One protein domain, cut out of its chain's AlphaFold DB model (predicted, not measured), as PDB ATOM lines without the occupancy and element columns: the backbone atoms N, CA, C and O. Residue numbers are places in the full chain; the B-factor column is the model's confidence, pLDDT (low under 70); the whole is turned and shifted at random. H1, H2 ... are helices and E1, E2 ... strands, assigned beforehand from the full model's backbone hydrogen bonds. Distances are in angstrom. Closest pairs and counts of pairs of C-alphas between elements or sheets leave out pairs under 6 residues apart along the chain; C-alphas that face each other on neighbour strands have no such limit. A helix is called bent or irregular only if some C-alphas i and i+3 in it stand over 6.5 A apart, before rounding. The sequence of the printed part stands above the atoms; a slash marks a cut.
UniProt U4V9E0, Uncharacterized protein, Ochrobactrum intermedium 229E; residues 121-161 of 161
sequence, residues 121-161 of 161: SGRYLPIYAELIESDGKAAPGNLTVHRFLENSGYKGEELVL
ATOM      1  N   SER A 121     132.430 199.667 136.481       61.50
ATOM      2  CA  SER A 121     133.265 199.837 137.681       61.50
ATOM      3  C   SER A 121     132.419 199.979 138.957       61.50
ATOM      4  O   SER A 121     132.732 199.407 140.001       61.50
ATOM      5  N   GLY A 122     131.263 200.644 138.852       63.91
ATOM      6  CA  GLY A 122     130.330 200.846 139.954       63.91
ATOM      7  C   GLY A 122     129.548 199.594 140.344       63.91
ATOM      8  O   GLY A 122     128.778 199.654 141.298       63.91
ATOM      9  N   ARG A 123     129.708 198.472 139.624       70.19
ATOM     10  CA  ARG A 123     129.076 197.184 139.956       70.19
ATOM     11  C   ARG A 123     129.848 196.368 140.981       70.19
ATOM     12  O   ARG A 123     129.274 195.430 141.523       70.19
ATOM     13  N   TYR A 124     131.102 196.720 141.268       72.50
ATOM     14  CA  TYR A 124     131.889 195.995 142.261       72.50
ATOM     15  C   TYR A 124     131.162 195.926 143.611       72.50
ATOM     16  O   TYR A 124     130.776 194.844 144.038       72.50
ATOM     17  N   LEU A 125     130.885 197.083 144.217       68.69
ATOM     18  CA  LEU A 125     130.205 197.173 145.513       68.69
ATOM     19  C   LEU A 125     128.791 196.552 145.524       68.69
ATOM     20  O   LEU A 125     128.522 195.752 146.410       68.69
ATOM     21  N   PRO A 126     127.878 196.876 144.589       74.31
ATOM     22  CA  PRO A 126     126.491 196.414 144.670       74.31
ATOM     23  C   PRO A 126     126.231 195.017 144.095       74.31
ATOM     24  O   PRO A 126     125.113 194.534 144.231       74.31
ATOM     25  N   ILE A 127     127.177 194.407 143.372       76.50
ATOM     26  CA  ILE A 127     126.939 193.120 142.697       76.50
ATOM     27  C   ILE A 127     128.030 192.114 143.032       76.50
ATOM     28  O   ILE A 127     127.722 191.002 143.437       76.50
ATOM     29  N   TYR A 128     129.298 192.470 142.844       80.44
ATOM     30  CA  TYR A 128     130.368 191.477 142.924       80.44
ATOM     31  C   TYR A 128     130.902 191.256 144.340       80.44
ATOM     32  O   TYR A 128     131.316 190.142 144.638       80.44
ATOM     33  N   ALA A 129     130.847 192.260 145.222       81.81
ATOM     34  CA  ALA A 129     131.368 192.163 146.586       81.81
ATOM     35  C   ALA A 129     130.702 191.049 147.416       81.81
ATOM     36  O   ALA A 129     131.366 190.415 148.227       81.81
ATOM     37  N   GLU A 130     129.415 190.775 147.184       84.69
ATOM     38  CA  GLU A 130     128.675 189.698 147.864       84.69
ATOM     39  C   GLU A 130     128.907 188.314 147.235       84.69
ATOM     40  O   GLU A 130     128.534 187.297 147.815       84.69
ATOM     41  N   LEU A 131     129.498 188.268 146.038       86.44
ATOM     42  CA  LEU A 131     129.685 187.045 145.256       86.44
ATOM     43  C   LEU A 131     131.119 186.513 145.308       86.44
ATOM     44  O   LEU A 131     131.362 185.435 144.769       86.44
ATOM     45  N   ILE A 132     132.056 187.244 145.912       88.94
ATOM     46  CA  ILE A 132     133.477 186.887 145.971       88.94
ATOM     47  C   ILE A 132     133.921 186.472 147.373       88.94
ATOM     48  O   ILE A 132     133.363 186.904 148.380       88.94
ATOM     49  N   GLU A 133     134.966 185.650 147.431       86.25
ATOM     50  CA  GLU A 133     135.716 185.399 148.656       86.25
ATOM     51  C   GLU A 133     136.398 186.708 149.108       86.25
ATOM     52  O   GLU A 133     136.910 187.495 148.300       86.25
ATOM     53  N   SER A 134     136.375 186.974 150.416       78.06
ATOM     54  CA  SER A 134     136.951 188.195 150.990       78.06
ATOM     55  C   SER A 134     138.482 188.214 150.938       78.06
ATOM     56  O   SER A 134     139.079 189.287 151.039       78.06
ATOM     57  N   ASP A 135     139.130 187.059 150.749       82.56
ATOM     58  CA  ASP A 135     140.572 186.947 150.575       82.56
ATOM     59  C   ASP A 135     140.982 187.222 149.118       82.56
ATOM     60  O   ASP A 135     140.909 186.392 148.215       82.56
ATOM     61  N   GLY A 136     141.455 188.441 148.877       84.88
ATOM     62  CA  GLY A 136     142.104 188.794 147.620       84.88
ATOM     63  C   GLY A 136     143.550 188.295 147.574       84.88
ATOM     64  O   GLY A 136     144.314 188.483 148.523       84.88
ATOM     65  N   LYS A 137     143.966 187.703 146.452       90.88
ATOM     66  CA  LYS A 137     145.374 187.383 146.180       90.88
ATOM     67  C   LYS A 137     146.016 188.497 145.370       90.88
ATOM     68  O   LYS A 137     145.532 188.851 144.299       90.88
ATOM     69  N   ALA A 138     147.135 189.019 145.859       91.56
ATOM     70  CA  ALA A 138     147.901 190.018 145.127       91.56
ATOM     71  C   ALA A 138     148.447 189.441 143.808       91.56
ATOM     72  O   ALA A 138     148.993 188.334 143.774       91.56
ATOM     73  N   ALA A 139     148.335 190.223 142.740       89.25
ATOM     74  CA  ALA A 139     148.851 189.929 141.413       89.25
ATOM     75  C   ALA A 139     149.737 191.083 140.900       89.25
ATOM     76  O   ALA A 139     149.671 192.210 141.405       89.25
ATOM     77  N   PRO A 140     150.608 190.827 139.904       90.94
ATOM     78  CA  PRO A 140     151.439 191.869 139.310       90.94
ATOM     79  C   PRO A 140     150.611 193.057 138.803       90.94
ATOM     80  O   PRO A 140     149.520 192.875 138.271       90.94
ATOM     81  N   GLY A 141     151.159 194.269 138.918       86.50
ATOM     82  CA  GLY A 141     150.496 195.489 138.442       86.50
ATOM     83  C   GLY A 141     149.531 196.133 139.443       86.50
ATOM     84  O   GLY A 141     148.628 196.838 139.012       86.50
ATOM     85  N   ASN A 142     149.731 195.917 140.752       89.00
ATOM     86  CA  ASN A 142     148.830 196.367 141.828       89.00
ATOM     87  C   ASN A 142     147.407 195.808 141.699       89.00
ATOM     88  O   ASN A 142     146.457 196.434 142.161       89.00
ATOM     89  N   LEU A 143     147.285 194.635 141.077       89.06
ATOM     90  CA  LEU A 143     146.011 193.965 140.890       89.06
ATOM     91  C   LEU A 143     145.717 193.043 142.071       89.06
ATOM     92  O   LEU A 143     146.627 192.443 142.649       89.06
ATOM     93  N   THR A 144     144.440 192.890 142.395       89.94
ATOM     94  CA  THR A 144     143.959 191.925 143.386       89.94
ATOM     95  C   THR A 144     142.984 190.964 142.724       89.94
ATOM     96  O   THR A 144     141.993 191.374 142.124       89.94
ATOM     97  N   VAL A 145     143.279 189.670 142.823       91.44
ATOM     98  CA  VAL A 145     142.454 188.593 142.275       91.44
ATOM     99  C   VAL A 145     141.558 188.047 143.375       91.44
ATOM    100  O   VAL A 145     142.047 187.550 144.389       91.44
ATOM    101  N   HIS A 146     140.255 188.111 143.155       90.44
ATOM    102  CA  HIS A 146     139.230 187.545 144.016       90.44
ATOM    103  C   HIS A 146     138.576 186.353 143.325       90.44
ATOM    104  O   HIS A 146     138.204 186.430 142.153       90.44
ATOM    105  N   ARG A 147     138.401 185.250 144.050       90.31
ATOM    106  CA  ARG A 147     137.634 184.112 143.543       90.31
ATOM    107  C   ARG A 147     136.149 184.330 143.804       90.31
ATOM    108  O   ARG A 147     135.775 184.861 144.844       90.31
ATOM    109  N   PHE A 148     135.304 183.889 142.882       90.88
ATOM    110  CA  PHE A 148     133.865 183.825 143.116       90.88
ATOM    111  C   PHE A 148     133.486 182.663 144.050       90.88
ATOM    112  O   PHE A 148     134.015 181.557 143.924       90.88
ATOM    113  N   LEU A 149     132.534 182.893 144.960       89.50
ATOM    114  CA  LEU A 149     131.979 181.872 145.851       89.50
ATOM    115  C   LEU A 149     131.392 180.706 145.040       89.50
ATOM    116  O   LEU A 149     130.803 180.913 143.975       89.50
ATOM    117  N   GLU A 150     131.476 179.477 145.555       87.50
ATOM    118  CA  GLU A 150     130.998 178.291 144.825       87.50
ATOM    119  C   GLU A 150     129.491 178.289 144.537       87.50
ATOM    120  O   GLU A 150     129.049 177.651 143.581       87.50
ATOM    121  N   ASN A 151     128.707 178.973 145.371       85.56
ATOM    122  CA  ASN A 151     127.262 179.128 145.215       85.56
ATOM    123  C   ASN A 151     126.878 180.322 144.324       85.56
ATOM    124  O   ASN A 151     125.690 180.542 144.085       85.56
ATOM    125  N   SER A 152     127.853 181.094 143.837       82.50
ATOM    126  CA  SER A 152     127.611 182.129 142.838       82.50
ATOM    127  C   SER A 152     127.400 181.501 141.453       82.50
ATOM    128  O   SER A 152     127.881 180.407 141.156       82.50
ATOM    129  N   GLY A 153     126.725 182.226 140.557       83.19
ATOM    130  CA  GLY A 153     126.596 181.831 139.148       83.19
ATOM    131  C   GLY A 153     127.913 181.846 138.352       83.19
ATOM    132  O   GLY A 153     127.885 181.547 137.164       83.19
ATOM    133  N   TYR A 154     129.039 182.186 138.989       81.94
ATOM    134  CA  TYR A 154     130.359 182.393 138.381       81.94
ATOM    135  C   TYR A 154     131.398 181.383 138.896       81.94
ATOM    136  O   TYR A 154     132.589 181.677 138.992       81.94
ATOM    137  N   LYS A 155     130.959 180.180 139.288       84.94
ATOM    138  CA  LYS A 155     131.848 179.145 139.826       84.94
ATOM    139  C   LYS A 155     133.014 178.857 138.869       84.94
ATOM    140  O   LYS A 155     132.806 178.444 137.732       84.94
ATOM    141  N   GLY A 156     134.237 178.986 139.383       84.75
ATOM    142  CA  GLY A 156     135.470 178.743 138.625       84.75
ATOM    143  C   GLY A 156     135.991 179.956 137.851       84.75
ATOM    144  O   GLY A 156     137.016 179.834 137.184       84.75
ATOM    145  N   GLU A 157     135.325 181.106 137.952       87.94
ATOM    146  CA  GLU A 157     135.815 182.379 137.428       87.94
ATOM    147  C   GLU A 157     136.557 183.186 138.510       87.94
ATOM    148  O   GLU A 157     136.439 182.928 139.715       87.94
ATOM    149  N   GLU A 158     137.320 184.188 138.073       89.44
ATOM    150  CA  GLU A 158     138.075 185.101 138.933       89.44
ATOM    151  C   GLU A 158     137.756 186.553 138.559       89.44
ATOM    152  O   GLU A 158     137.664 186.905 137.380       89.44
ATOM    153  N   LEU A 159     137.605 187.406 139.570       87.38
ATOM    154  CA  LEU A 159     137.484 188.850 139.422       87.38
ATOM    155  C   LEU A 159     138.843 189.492 139.701       87.38
ATOM    156  O   LEU A 159     139.431 189.262 140.753       87.38
ATOM    157  N   VAL A 160     139.319 190.330 138.784       87.69
ATOM    158  CA  VAL A 160     140.590 191.049 138.932       87.69
ATOM    159  C   VAL A 160     140.306 192.544 139.008       87.69
ATOM    160  O   VAL A 160     139.660 193.087 138.108       87.69
ATOM    161  N   LEU A 161     140.763 193.181 140.087       82.44
ATOM    162  CA  LEU A 161     140.596 194.609 140.390       82.44
ATOM    163  C   LEU A 161     141.943 195.320 140.433       82.44
ATOM    164  O   LEU A 161     142.907 194.679 140.911       82.44
TER     165      LEU A 161
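This is residues 121 to 161 of the 161 residues of an uncharacterized protein of Ochrobactrum intermedium 229E (UniProt U4V9E0). What shape do these atoms make? A narrow, three-stranded antiparallel meander, built of the two hairpins E1 with E2 and E2 with E3, forms the body, and a single irregular helix of 8 residues, H1, is set off to one side without covering the sheet. The turn between E1 and E2 and the link between E2 and E3 lie towards opposite ends of the longest axis. What is it made of, and how large is it? The printed part has 41 residues, with one named helix and three named strands in the order H1, E1, E2, E3 along the chain; the sheet's order is E1, E2, E3, and the class is mixed, helices and strands, although under half of the residues are in named elements. The whole is compact, with a radius of gyration of the C-alphas of 10.0 A and spans of 28 by 22 by 14 A.

Which strand has two neighbours? E2, residues 143 to 147, is the inner strand of the sheet, and its pairing is staggered: it pairs with E1, residues 137 to 139, over its residues 143 to 145, and with E3, residues 158 to 160, over its residues 145 to 147. E1 and E3 are the edge strands and are apart from each other. The three strands make a meander, each the antiparallel neighbour of the one before. How do the backbones of neighbour strands pair? E1 and E2 form a hairpin, antiparallel with 141 degrees between their directions; the C-alphas of Ala 138 and Thr 144 face each other at 4.7 A, and N 137 and O 145 are within hydrogen-bond range at 2.8 A, as are N 139 and O 143 at 2.8 A. E2 and E3 form a second hairpin, antiparallel at 159 degrees; the C-alphas of Val 145 and Val 160 face each other at 4.5 A, and N 146 and O 159 are within hydrogen-bond range at 2.8 A, as are N 159 and O 146 at 2.8 A. Where does the helix stand? H1, residues 121 to 128, is not on the sheet, with 3 pairs of C-alphas within 10 A. It is apart from E2, and only just apart from E3, with 8.4 A between their closest C-alphas. In its backbone 2 of 4 O i to N i+4 pairs are within hydrogen-bond range.

Where are the strands? E2, residues 143 to 147, is the longest strand, 13.2 A from C-alpha 143 at (146.011, 193.965, 140.890) to C-alpha 147. E1, residues 137 to 139, measures 6.4 A, and E3, residues 158 to 160, measures 6.5 A and ends with C-alpha 160 at (140.590, 191.049, 138.932). Where is the helix? H1, residues 121 to 128, begins with C-alpha 121 at (133.265, 199.837, 137.681) and is 10.3 A from first to last C-alpha. It is irregular, but only just: C-alphas 122 and 125 are 6.7 A apart.

How far does the domain reach? The two C-alphas farthest apart are those of Gly 141 and Asn 151, at 29.2 A, while the C-alphas of Ser 121 and Leu 161, the first and last printed, are 9.4 A apart. Leu 161 is the chain's last residue. Is the backbone unbroken, and which links are long? The printed part has no cut. No link is long: E1 to E2 is tight, with 3 residues between them, and H1 to E1, with 8, and E2 to E3, with 10, are short. Where is confidence low? The mean pLDDT of the printed part is 83.8, and residues 121 to 122 and residue 125 are under 70.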